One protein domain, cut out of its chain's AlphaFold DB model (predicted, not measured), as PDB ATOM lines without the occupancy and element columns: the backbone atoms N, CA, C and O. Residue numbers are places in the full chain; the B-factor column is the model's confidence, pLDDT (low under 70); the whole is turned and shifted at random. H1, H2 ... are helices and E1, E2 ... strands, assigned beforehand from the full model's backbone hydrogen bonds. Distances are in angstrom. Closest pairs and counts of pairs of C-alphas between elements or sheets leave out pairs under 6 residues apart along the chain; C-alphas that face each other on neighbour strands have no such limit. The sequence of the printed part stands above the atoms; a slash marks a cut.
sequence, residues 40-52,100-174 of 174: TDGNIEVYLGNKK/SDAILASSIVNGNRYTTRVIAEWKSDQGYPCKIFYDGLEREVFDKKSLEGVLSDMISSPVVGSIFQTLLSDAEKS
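Overview. This is residues 40 to 52 and 100 to 174 of the 174 residues of an uncharacterized protein of Ignatzschineria cameli (UniProt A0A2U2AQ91). A strongly twisted sheet of five strands is covered on one face by two helices set at a corner, making two layers, sheet and helices. H1 lies over E4 and E5, and H2 over E2 and E3. The printed part has 88 residues, with named elements in the order E1 E2 E3 E4 E5 H1 H2; the sheet's order is E1 - E2 - E3 - E4 - E5, all antiparallel, and the class is mixed. The whole is compact, radius of gyration of the C-alphas 14.0 A, with an elongated outline of 42 by 26 by 22 A.

Arrangement. E2, residues 102 to 107, E3, residues 117 to 123, E4, residues 130 to 134, and E5, residues 137 to 141, form a meander, each strand the antiparallel neighbour of the one before. N 104 and O 120 are 2.9 A apart, N 121 and O 133 2.9 A, and N 132 and O 139 3.0 A, each within hydrogen-bond range. Edge strand E1, residues 45 to 50, neighbours E2, with N 47 and O 105 at 2.9 A. H1, residues 144 to 156, runs along the strands at a height over the sheet of 9.5 A; its closest C-alphas with E5 are those of Leu 147 and Val 141, 5.8 A. H2, residues 158 to 172, runs along the strands at a height of 9.7 A; its closest C-alphas with E3 are those of Val 160 and Ile 119, 6.0 A. H1 and H2 are close but not clearly touching, the closest C-alphas being those of Ile 155 and Gly 161, 6.7 A, at a steep tilt of 60 degrees. In both helices every O i to N i+4 pair is within hydrogen-bond range.

Along the chain. E1 begins at C-alpha 45 (90.024, 150.390, 77.107). E3 measures 18.0 A, H1 18.4 A and H2 20.9 A, ending at C-alpha 172 (97.211, 163.821, 75.416).

Size, cuts and confidence. The C-alphas farthest apart, Gln 126 and Lys 173, are 42.2 A apart. Residues 53 to 99 are not printed; C-alphas 52 and 100 are 11.5 A apart. Of the links printed whole, none is long. The pLDDT is under 70 at residues 51 to 52, 100 to 116 and 173 to 174.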
ATOM      1  N   THR A  40      88.854 156.955  82.971       84.00
ATOM      2  CA  THR A  40      89.755 157.476  81.935       84.00
ATOM      3  C   THR A  40      89.027 158.258  80.846       84.00
ATOM      4  O   THR A  40      89.619 158.508  79.801       84.00
ATOM      5  N   ASP A  41      87.756 158.619  81.061       80.00
ATOM      6  CA  ASP A  41      86.893 159.307  80.089       80.00
ATOM      7  C   ASP A  41      86.873 158.635  78.698       80.00
ATOM      8  O   ASP A  41      86.740 159.285  77.665       80.00
ATOM      9  N   GLY A  42      87.013 157.305  78.664       76.12
ATOM     10  CA  GLY A  42      87.063 156.510  77.435       76.12
ATOM     11  C   GLY A  42      88.419 156.493  76.721       76.12
ATOM     12  O   GLY A  42      88.533 155.857  75.675       76.12
ATOM     13  N   ASN A  43      89.457 157.124  77.276       77.44
ATOM     14  CA  ASN A  43      90.795 157.147  76.672       77.44
ATOM     15  C   ASN A  43      91.504 155.791  76.749       77.44
ATOM     16  O   ASN A  43      92.347 155.487  75.903       77.44
ATOM     17  N   ILE A  44      91.187 154.979  77.765       81.19
ATOM     18  CA  ILE A  44      91.777 153.655  77.963       81.19
ATOM     19  C   ILE A  44      90.684 152.593  77.974       81.19
ATOM     20  O   ILE A  44      89.774 152.602  78.805       81.19
ATOM     21  N   GLU A  45      90.837 151.602  77.101       79.44
ATOM     22  CA  GLU A  45      90.024 150.390  77.107       79.44
ATOM     23  C   GLU A  45      90.845 149.179  77.534       79.44
ATOM     24  O   GLU A  45      91.949 148.971  77.037       79.44
ATOM     25  N   VAL A  46      90.283 148.342  78.410       81.38
ATOM     26  CA  VAL A  46      90.860 147.044  78.790       81.38
ATOM     27  C   VAL A  46      90.141 145.917  78.058       81.38
ATOM     28  O   VAL A  46      88.911 145.912  77.959       81.38
ATOM     29  N   TYR A  47      90.895 144.941  77.559       80.38
ATOM     30  CA  TYR A  47      90.355 143.763  76.894       80.38
ATOM     31  C   TYR A  47      91.121 142.487  77.250       80.38
ATOM     32  O   TYR A  47      92.300 142.509  77.604       80.38
ATOM     33  N   LEU A  48      90.415 141.363  77.123       80.44
ATOM     34  CA  LEU A  48      90.976 140.019  77.164       80.44
ATOM     35  C   LEU A  48      91.296 139.578  75.733       80.44
ATOM     36  O   LEU A  48      90.429 139.620  74.860       80.44
ATOM     37  N   GLY A  49      92.531 139.161  75.476       73.88
ATOM     38  CA  GLY A  49      92.954 138.623  74.183       73.88
ATOM     39  C   GLY A  49      93.808 137.375  74.349       73.88
ATOM     40  O   GLY A  49      94.403 137.170  75.392       73.88
ATOM     41  N   ASN A  50      93.920 136.532  73.328       73.31
ATOM     42  CA  ASN A  50      94.820 135.379  73.407       73.31
ATOM     43  C   ASN A  50      96.284 135.816  73.334       73.31
ATOM     44  O   ASN A  50      96.636 136.683  72.524       73.31
ATOM     45  N   LYS A  51      97.158 135.147  74.098       57.12
ATOM     46  CA  LYS A  51      98.607 135.237  73.891       57.12
ATOM     47  C   LYS A  51      98.927 134.645  72.522       57.12
ATOM     48  O   LYS A  51      99.140 133.444  72.387       57.12
ATOM     49  N   LYS A  52      98.952 135.469  71.469       46.44
ATOM     50  CA  LYS A  52      99.607 135.054  70.226       46.44
ATOM     51  C   LYS A  52     101.052 134.764  70.608       46.44
ATOM     52  O   LYS A  52     101.745 135.671  71.063       46.44
ATOM     53  N   SER A 100      93.358 128.640  76.590       40.41
ATOM     54  CA  SER A 100      94.252 128.158  77.653       40.41
ATOM     55  C   SER A 100      95.211 129.246  78.157       40.41
ATOM     56  O   SER A 100      95.750 129.110  79.248       40.41
ATOM     57  N   ASP A 101      95.390 130.342  77.407       49.88
ATOM     58  CA  ASP A 101      96.231 131.481  77.787       49.88
ATOM     59  C   ASP A 101      95.631 132.804  77.269       49.88
ATOM     60  O   ASP A 101      95.720 133.126  76.076       49.88
ATOM     61  N   ALA A 102      95.049 133.591  78.174       57.03
ATOM     62  CA  ALA A 102      94.529 134.922  77.882       57.03
ATOM     63  C   ALA A 102      95.448 136.006  78.470       57.03
ATOM     64  O   ALA A 102      96.133 135.818  79.472       57.03
ATOM     65  N   ILE A 103      95.475 137.166  77.835       59.62
ATOM     66  CA  ILE A 103      96.219 138.355  78.218       59.62
ATOM     67  C   ILE A 103      95.210 139.463  78.471       59.62
ATOM     68  O   ILE A 103      94.351 139.731  77.631       59.62
ATOM     69  N   LEU A 104      95.366 140.137  79.605       57.97
ATOM     70  CA  LEU A 104      94.752 141.429  79.851       57.97
ATOM     71  C   LEU A 104      95.642 142.500  79.242       57.97
ATOM     72  O   LEU A 104      96.825 142.617  79.583       57.97
ATOM     73  N   ALA A 105      95.073 143.269  78.327       60.66
ATOM     74  CA  ALA A 105      95.766 144.360  77.677       60.66
ATOM     75  C   ALA A 105      94.914 145.625  77.687       60.66
ATOM     76  O   ALA A 105      93.685 145.556  77.675       60.66
ATOM     77  N   SER A 106      95.576 146.776  77.709       53.41
ATOM     78  CA  SER A 106      94.940 148.083  77.599       53.41
ATOM     79  C   SER A 106      95.331 148.765  76.290       53.41
ATOM     80  O   SER A 106      96.500 148.703  75.902       53.41
ATOM     81  N   SER A 107      94.380 149.416  75.619       52.50
ATOM     82  CA  SER A 107      94.584 150.169  74.372       52.50
ATOM     83  C   SER A 107      94.002 151.579  74.432       52.50
ATOM     84  O   SER A 107      92.984 151.793  75.085       52.50
ATOM     85  N   ILE A 108      94.617 152.504  73.689       55.25
ATOM     86  CA  ILE A 108      94.101 153.856  73.405       55.25
ATOM     87  C   ILE A 108      93.463 153.870  72.016       55.25
ATOM     88  O   ILE A 108      94.012 153.269  71.089       55.25
ATOM     89  N   VAL A 109      92.344 154.578  71.850       53.22
ATOM     90  CA  VAL A 109      91.677 154.772  70.554       53.22
ATOM     91  C   VAL A 109      91.942 156.195  70.045       53.22
ATOM     92  O   VAL A 109      91.175 157.101  70.337       53.22
ATOM     93  N   ASN A 110      93.003 156.398  69.252       46.19
ATOM     94  CA  ASN A 110      93.282 157.694  68.609       46.19
ATOM     95  C   ASN A 110      93.325 157.567  67.085       46.19
ATOM     96  O   ASN A 110      94.326 157.111  66.529       46.19
ATOM     97  N   GLY A 111      92.244 157.981  66.410       52.78
ATOM     98  CA  GLY A 111      92.164 158.326  64.976       52.78
ATOM     99  C   GLY A 111      92.512 157.257  63.922       52.78
ATOM    100  O   GLY A 111      92.169 157.460  62.761       52.78
ATOM    101  N   ASN A 112      93.207 156.172  64.301       48.41
ATOM    102  CA  ASN A 112      93.517 154.908  63.603       48.41
ATOM    103  C   ASN A 112      94.725 154.150  64.221       48.41
ATOM    104  O   ASN A 112      95.106 153.101  63.698       48.41
ATOM    105  N   ARG A 113      95.366 154.645  65.295       51.62
ATOM    106  CA  ARG A 113      96.481 153.958  65.977       51.62
ATOM    107  C   ARG A 113      96.054 153.466  67.358       51.62
ATOM    108  O   ARG A 113      95.505 154.234  68.140       51.62
ATOM    109  N   TYR A 114      96.369 152.203  67.642       60.22
ATOM    110  CA  TYR A 114      96.141 151.566  68.936       60.22
ATOM    111  C   TYR A 114      97.489 151.188  69.549       60.22
ATOM    112  O   TYR A 114      98.221 150.370  68.987       60.22
ATOM    113  N   THR A 115      97.839 151.782  70.688       66.62
ATOM    114  CA  THR A 115      98.967 151.321  71.507       66.62
ATOM    115  C   THR A 115      98.446 150.331  72.534       66.62
ATOM    116  O   THR A 115      97.870 150.700  73.550       66.62
ATOM    117  N   THR A 116      98.639 149.045  72.256       69.50
ATOM    118  CA  THR A 116      98.310 147.984  73.205       69.50
ATOM    119  C   THR A 116      99.480 147.739  74.146       69.50
ATOM    120  O   THR A 116     100.599 147.487  73.691       69.50
ATOM    121  N   ARG A 117      99.221 147.703  75.456       77.62
ATOM    122  CA  ARG A 117     100.174 147.191  76.451       77.62
ATOM    123  C   ARG A 117      99.567 146.056  77.256       77.62
ATOM    124  O   ARG A 117      98.404 146.109  77.639       77.62
ATOM    125  N   VAL A 118     100.373 145.028  77.497       82.00
ATOM    126  CA  VAL A 118     100.009 143.891  78.344       82.00
ATOM    127  C   VAL A 118     100.151 144.299  79.806       82.00
ATOM    128  O   VAL A 118     101.213 144.784  80.189       82.00
ATOM    129  N   ILE A 119      99.099 144.095  80.599       85.25
ATOM    130  CA  ILE A 119      99.084 144.403  82.038       85.25
ATOM    131  C   ILE A 119      99.141 143.143  82.909       85.25
ATOM    132  O   ILE A 119      99.724 143.185  83.989       85.25
ATOM    133  N   ALA A 120      98.581 142.023  82.437       86.12
ATOM    134  CA  ALA A 120      98.607 140.746  83.147       86.12
ATOM    135  C   ALA A 120      98.340 139.558  82.210       86.12
ATOM    136  O   ALA A 120      97.732 139.708  81.147       86.12
ATOM    137  N   GLU A 121      98.759 138.364  82.626       85.19
ATOM    138  CA  GLU A 121      98.399 137.096  81.983       85.19
ATOM    139  C   GLU A 121      97.411 136.331  82.867       85.19
ATOM    140  O   GLU A 121      97.561 136.279  84.085       85.19
ATOM    141  N   TRP A 122      96.401 135.723  82.257       84.06
ATOM    142  CA  TRP A 122      95.381 134.935  82.935       84.06
ATOM    143  C   TRP A 122      95.318 133.530  82.338       84.06
ATOM    144  O   TRP A 122      95.304 133.350  81.118       84.06
ATOM    145  N   LYS A 123      95.269 132.531  83.221       84.19
ATOM    146  CA  LYS A 123      95.165 131.117  82.857       84.19
ATOM    147  C   LYS A 123      94.038 130.455  83.638       84.19
ATOM    148  O   LYS A 123      94.104 130.356  84.866       84.19
ATOM    149  N   SER A 124      93.010 130.006  82.920       78.62
ATOM    150  CA  SER A 124      91.979 129.089  83.417       78.62
ATOM    151  C   SER A 124      91.158 128.525  82.262       78.62
ATOM    152  O   SER A 124      90.843 129.231  81.310       78.62
ATOM    153  N   ASP A 125      90.786 127.256  82.372       71.94
ATOM    154  CA  ASP A 125      89.961 126.525  81.416       71.94
ATOM    155  C   ASP A 125      88.538 126.250  81.944       71.94
ATOM    156  O   ASP A 125      87.589 126.223  81.153       71.94
ATOM    157  N   GLN A 126      88.361 126.065  83.262       78.94
ATOM    158  CA  GLN A 126      87.108 125.602  83.881       78.94
ATOM    159  C   GLN A 126      86.488 126.527  84.943       78.94
ATOM    160  O   GLN A 126      85.455 126.174  85.498       78.94
ATOM    161  N   GLY A 127      87.032 127.722  85.185       83.62
ATOM    162  CA  GLY A 127      86.523 128.625  86.228       83.62
ATOM    163  C   GLY A 127      87.525 128.776  87.367       83.62
ATOM    164  O   GLY A 127      88.674 129.142  87.104       83.62
ATOM    165  N   TYR A 128      87.117 128.515  88.611       86.62
ATOM    166  CA  TYR A 128      88.055 128.501  89.735       86.62
ATOM    167  C   TYR A 128      88.616 127.085  89.969       86.62
ATOM    168  O   TYR A 128      87.900 126.096  89.808       86.62
ATOM    169  N   PRO A 129      89.881 126.958  90.403       89.31
ATOM    170  CA  PRO A 129      90.844 128.033  90.611       89.31
ATOM    171  C   PRO A 129      91.419 128.573  89.295       89.31
ATOM    172  O   PRO A 129      91.577 127.839  88.322       89.31
ATOM    173  N   CYS A 130      91.770 129.856  89.277       88.81
ATOM    174  CA  CYS A 130      92.455 130.485  88.154       88.81
ATOM    175  C   CYS A 130      93.783 131.111  88.588       88.81
ATOM    176  O   CYS A 130      93.984 131.432  89.758       88.81
ATOM    177  N   LYS A 131      94.708 131.253  87.636       89.94
ATOM    178  CA  LYS A 131      96.030 131.849  87.862       89.94
ATOM    179  C   LYS A 131      96.117 133.186  87.148       89.94
ATOM    180  O   LYS A 131      95.785 133.275  85.963       89.94
ATOM    181  N   ILE A 132      96.571 134.209  87.861       89.81
ATOM    182  CA  ILE A 132      96.829 135.540  87.310       89.81
ATOM    183  C   ILE A 132      98.297 135.874  87.547       89.81
ATOM    184  O   ILE A 132      98.808 135.723  88.655       89.81
ATOM    185  N   PHE A 133      98.962 136.323  86.490       88.00
ATOM    186  CA  PHE A 133     100.356 136.733  86.496       88.00
ATOM    187  C   PHE A 133     100.429 138.233  86.233       88.00
ATOM    188  O   PHE A 133     100.068 138.696  85.151       88.00
ATOM    189  N   TYR A 134     100.909 138.989  87.211       87.38
ATOM    190  CA  TYR A 134     101.176 140.422  87.095       87.38
ATOM    191  C   TYR A 134     102.374 140.761  87.976       87.38
ATOM    192  O   TYR A 134     102.652 140.053  88.941       87.38
ATOM    193  N   ASP A 135     103.117 141.809  87.623       81.38
ATOM    194  CA  ASP A 135     104.275 142.258  88.415       81.38
ATOM    195  C   ASP A 135     105.334 141.154  88.659       81.38
ATOM    196  O   ASP A 135     105.979 141.071  89.700       81.38
ATOM    197  N   GLY A 136     105.463 140.218  87.710       83.06
ATOM    198  CA  GLY A 136     106.354 139.057  87.835       83.06
ATOM    199  C   GLY A 136     105.937 138.021  88.889       83.06
ATOM    200  O   GLY A 136     106.675 137.063  89.107       83.06
ATOM    201  N   LEU A 137     104.772 138.179  89.524       86.88
ATOM    202  CA  LEU A 137     104.238 137.279  90.541       86.88
ATOM    203  C   LEU A 137     103.062 136.469  89.995       86.88
ATOM    204  O   LEU A 137     102.185 136.988  89.306       86.88
ATOM    205  N   GLU A 138     103.028 135.187  90.350       89.81
ATOM    206  CA  GLU A 138     101.874 134.317  90.132       89.81
ATOM    207  C   GLU A 138     100.964 134.355  91.366       89.81
ATOM    208  O   GLU A 138     101.418 134.160  92.500       89.81
ATOM    209  N   ARG A 139      99.672 134.608  91.152       90.88
ATOM    210  CA  ARG A 139      98.629 134.531  92.179       90.88
ATOM    211  C   ARG A 139      97.616 133.463  91.799       90.88
ATOM    212  O   ARG A 139      97.035 133.507  90.714       90.88
ATOM    213  N   GLU A 140      97.384 132.530  92.716       91.06
ATOM    214  CA  GLU A 140      96.302 131.554  92.610       91.06
ATOM    215  C   GLU A 140      95.037 132.103  93.266       91.06
ATOM    216  O   GLU A 140      95.061 132.600  94.392       91.06
ATOM    217  N   VAL A 141      93.929 132.013  92.542       93.00
ATOM    218  CA  VAL A 141      92.639 132.579  92.922       93.00
ATOM    219  C   VAL A 141      91.614 131.460  92.992       93.00
ATOM    220  O   VAL A 141      91.380 130.766  92.004       93.00
ATOM    221  N   PHE A 142      90.987 131.291  94.155       90.62
ATOM    222  CA  PHE A 142      90.083 130.170  94.435       90.62
ATOM    223  C   PHE A 142      88.601 130.554  94.439       90.62
ATOM    224  O   PHE A 142      87.743 129.679  94.340       90.62
ATOM    225  N   ASP A 143      88.294 131.840  94.582       93.44
ATOM    226  CA  ASP A 143      86.938 132.347  94.725       93.44
ATOM    227  C   ASP A 143      86.810 133.782  94.205       93.44
ATOM    228  O   ASP A 143      87.796 134.498  94.003       93.44
ATOM    229  N   LYS A 144      85.556 134.216  94.061       92.88
ATOM    230  CA  LYS A 144      85.192 135.569  93.641       92.88
ATOM    231  C   LYS A 144      85.899 136.664  94.426       92.88
ATOM    232  O   LYS A 144      86.413 137.611  93.837       92.88
ATOM    233  N   LYS A 145      85.909 136.555  95.758       94.31
ATOM    234  CA  LYS A 145      86.437 137.617  96.619       94.31
ATOM    235  C   LYS A 145      87.949 137.723  96.482       94.31
ATOM    236  O   LYS A 145      88.469 138.834  96.428       94.31
ATOM    237  N   SER A 146      88.647 136.590  96.370       94.25
ATOM    238  CA  SER A 146      90.080 136.608  96.070       94.25
ATOM    239  C   SER A 146      90.356 137.200  94.691       94.25
ATOM    240  O   SER A 146      91.325 137.939  94.550       94.25
ATOM    241  N   LEU A 147      89.502 136.940  93.690       93.06
ATOM    242  CA  LEU A 147      89.657 137.531  92.359       93.06
ATOM    243  C   LEU A 147      89.532 139.055  92.408       93.06
ATOM    244  O   LEU A 147      90.399 139.757  91.898       93.06
ATOM    245  N   GLU A 148      88.489 139.570  93.058       94.56
ATOM    246  CA  GLU A 148      88.286 141.011  93.253       94.56
ATOM    247  C   GLU A 148      89.480 141.655  93.977       94.56
ATOM    248  O   GLU A 148      89.982 142.693  93.542       94.56
ATOM    249  N   GLY A 149      89.986 141.010  95.034       94.25
ATOM    250  CA  GLY A 149      91.165 141.471  95.766       94.25
ATOM    251  C   GLY A 149      92.422 141.524  94.897       94.25
ATOM    252  O   GLY A 149      93.118 142.536  94.888       94.25
ATOM    253  N   VAL A 150      92.684 140.470  94.116       94.19
ATOM    254  CA  VAL A 150      93.836 140.405  93.203       94.19
ATOM    255  C   VAL A 150      93.729 141.441  92.086       94.19
ATOM    256  O   VAL A 150      94.724 142.083  91.764       94.19
ATOM    257  N   LEU A 151      92.544 141.657  91.511       92.69
ATOM    258  CA  LEU A 151      92.348 142.686  90.484       92.69
ATOM    259  C   LEU A 151      92.559 144.099  91.045       92.69
ATOM    260  O   LEU A 151      93.170 144.937  90.380       92.69
ATOM    261  N   SER A 152      92.094 144.355  92.272       94.31
ATOM    262  CA  SER A 152      92.323 145.625  92.965       94.31
ATOM    263  C   SER A 152      93.809 145.863  93.241       94.31
ATOM    264  O   SER A 152      94.311 146.962  92.998       94.31
ATOM    265  N   ASP A 153      94.515 144.843  93.730       93.56
ATOM    266  CA  ASP A 153      95.960 144.890  93.982       93.56
ATOM    267  C   ASP A 153      96.748 145.096  92.678       93.56
ATOM    268  O   ASP A 153      97.612 145.964  92.596       93.56
ATOM    269  N   MET A 154      96.372 144.384  91.610       92.75
ATOM    270  CA  MET A 154      96.972 144.513  90.282       92.75
ATOM    271  C   MET A 154      96.881 145.941  89.742       92.75
ATOM    272  O   MET A 154      97.889 146.486  89.306       92.75
ATOM    273  N   ILE A 155      95.701 146.566  89.770       92.06
ATOM    274  CA  ILE A 155      95.528 147.946  89.277       92.06
ATOM    275  C   ILE A 155      96.280 148.949  90.152       92.06
ATOM    276  O   ILE A 155      96.760 149.964  89.650       92.06
ATOM    277  N   SER A 156      96.411 148.648  91.442       93.25
ATOM    278  CA  SER A 156      97.152 149.472  92.397       93.25
ATOM    279  C   SER A 156      98.671 149.258  92.327       93.25
ATOM    280  O   SER A 156      99.416 150.017  92.949       93.25
ATOM    281  N   SER A 157      99.155 148.259  91.576       93.25
ATOM    282  CA  SER A 157     100.589 147.996  91.422       93.25
ATOM    283  C   SER A 157     101.277 149.165  90.702       93.25
ATOM    284  O   SER A 157     100.789 149.627  89.664       93.25
ATOM    285  N   PRO A 158     102.461 149.614  91.170       92.75
ATOM    286  CA  PRO A 158     103.242 150.651  90.498       92.75
ATOM    287  C   PRO A 158     103.569 150.319  89.037       92.75
ATOM    288  O   PRO A 158     103.591 151.212  88.188       92.75
ATOM    289  N   VAL A 159     103.797 149.038  88.721       88.94
ATOM    290  CA  VAL A 159     104.112 148.597  87.355       88.94
ATOM    291  C   VAL A 159     102.923 148.843  86.434       88.94
ATOM    292  O   VAL A 159     103.072 149.476  85.388       88.94
ATOM    293  N   VAL A 160     101.731 148.418  86.848       89.69
ATOM    294  CA  VAL A 160     100.492 148.618  86.085       89.69
ATOM    295  C   VAL A 160     100.120 150.104  86.024       89.69
ATOM    296  O   VAL A 160      99.777 150.610  84.955       89.69
ATOM    297  N   GLY A 161     100.297 150.845  87.120       90.44
ATOM    298  CA  GLY A 161     100.098 152.295  87.157       90.44
ATOM    299  C   GLY A 161     100.990 153.053  86.166       90.44
ATOM    300  O   GLY A 161     100.512 153.940  85.460       90.44
ATOM    301  N   SER A 162     102.264 152.665  86.033       88.25
ATOM    302  CA  SER A 162     103.186 153.272  85.059       88.25
ATOM    303  C   SER A 162     102.759 153.024  83.606       88.25
ATOM    304  O   SER A 162     102.903 153.903  82.750       88.25
ATOM    305  N   ILE A 163     102.175 151.851  83.327       87.56
ATOM    306  CA  ILE A 163     101.602 151.522  82.020       87.56
ATOM    307  C   ILE A 163     100.433 152.461  81.732       87.56
ATOM    308  O   ILE A 163     100.420 153.088  80.674       87.56
ATOM    309  N   PHE A 164      99.502 152.617  82.677       88.94
ATOM    310  CA  PHE A 164      98.374 153.535  82.513       88.94
ATOM    311  C   PHE A 164      98.821 154.983  82.335       88.94
ATOM    312  O   PHE A 164      98.342 155.645  81.421       88.94
ATOM    313  N   GLN A 165      99.781 155.465  83.126       88.75
ATOM    314  CA  GLN A 165     100.303 156.825  82.986       88.75
ATOM    315  C   GLN A 165     100.950 157.054  81.616       88.75
ATOM    316  O   GLN A 165     100.737 158.098  80.998       88.75
ATOM    317  N   THR A 166     101.721 156.077  81.130       87.06
ATOM    318  CA  THR A 166     102.326 156.142  79.793       87.06
ATOM    319  C   THR A 166     101.241 156.244  78.729       87.06
ATOM    320  O   THR A 166     101.331 157.087  77.845       87.06
ATOM    321  N   LEU A 167     100.186 155.434  78.850       83.62
ATOM    322  CA  LEU A 167      99.074 155.459  77.909       83.62
ATOM    323  C   LEU A 167      98.305 156.789  77.964       83.62
ATOM    324  O   LEU A 167      98.067 157.390  76.926       83.62
ATOM    325  N   LEU A 168      97.987 157.314  79.148       85.44
ATOM    326  CA  LEU A 168      97.336 158.626  79.269       85.44
ATOM    327  C   LEU A 168      98.187 159.747  78.652       85.44
ATOM    328  O   LEU A 168      97.678 160.569  77.898       85.44
ATOM    329  N   SER A 169      99.498 159.727  78.895       84.88
ATOM    330  CA  SER A 169     100.427 160.716  78.330       84.88
ATOM    331  C   SER A 169     100.523 160.636  76.802       84.88
ATOM    332  O   SER A 169     100.772 161.645  76.144       84.88
ATOM    333  N   ASP A 170     100.383 159.439  76.229       79.81
ATOM    334  CA  ASP A 170     100.364 159.232  74.778       79.81
ATOM    335  C   ASP A 170      99.032 159.696  74.162       79.81
ATOM    336  O   ASP A 170      99.016 160.165  73.019       79.81
ATOM    337  N   ALA A 171      97.931 159.607  74.918       70.50
ATOM    338  CA  ALA A 171      96.620 160.099  74.505       70.50
ATOM    339  C   ALA A 171      96.591 161.634  74.405       70.50
ATOM    340  O   ALA A 171      96.109 162.153  73.405       70.50
ATOM    341  N   GLU A 172      97.169 162.345  75.380       71.19
ATOM    342  CA  GLU A 172      97.211 163.821  75.416       71.19
ATOM    343  C   GLU A 172      98.084 164.456  74.319       71.19
ATOM    344  O   GLU A 172      97.926 165.633  73.998       71.19
ATOM    345  N   LYS A 173      99.044 163.707  73.764       64.50
ATOM    346  CA  LYS A 173      99.985 164.207  72.746       64.50
ATOM    347  C   LYS A 173      99.483 164.073  71.305       64.50
ATOM    348  O   LYS A 173     100.191 164.522  70.400       64.50
ATOM    349  N   SER A 174      98.348 163.407  71.077       54.44
ATOM    350  CA  SER A 174      97.744 163.228  69.743       54.44
ATOM    351  C   SER A 174      96.688 164.287  69.464       54.44
ATOM    352  O   SER A 174      96.576 164.662  68.276       54.44
TER     353      SER A 174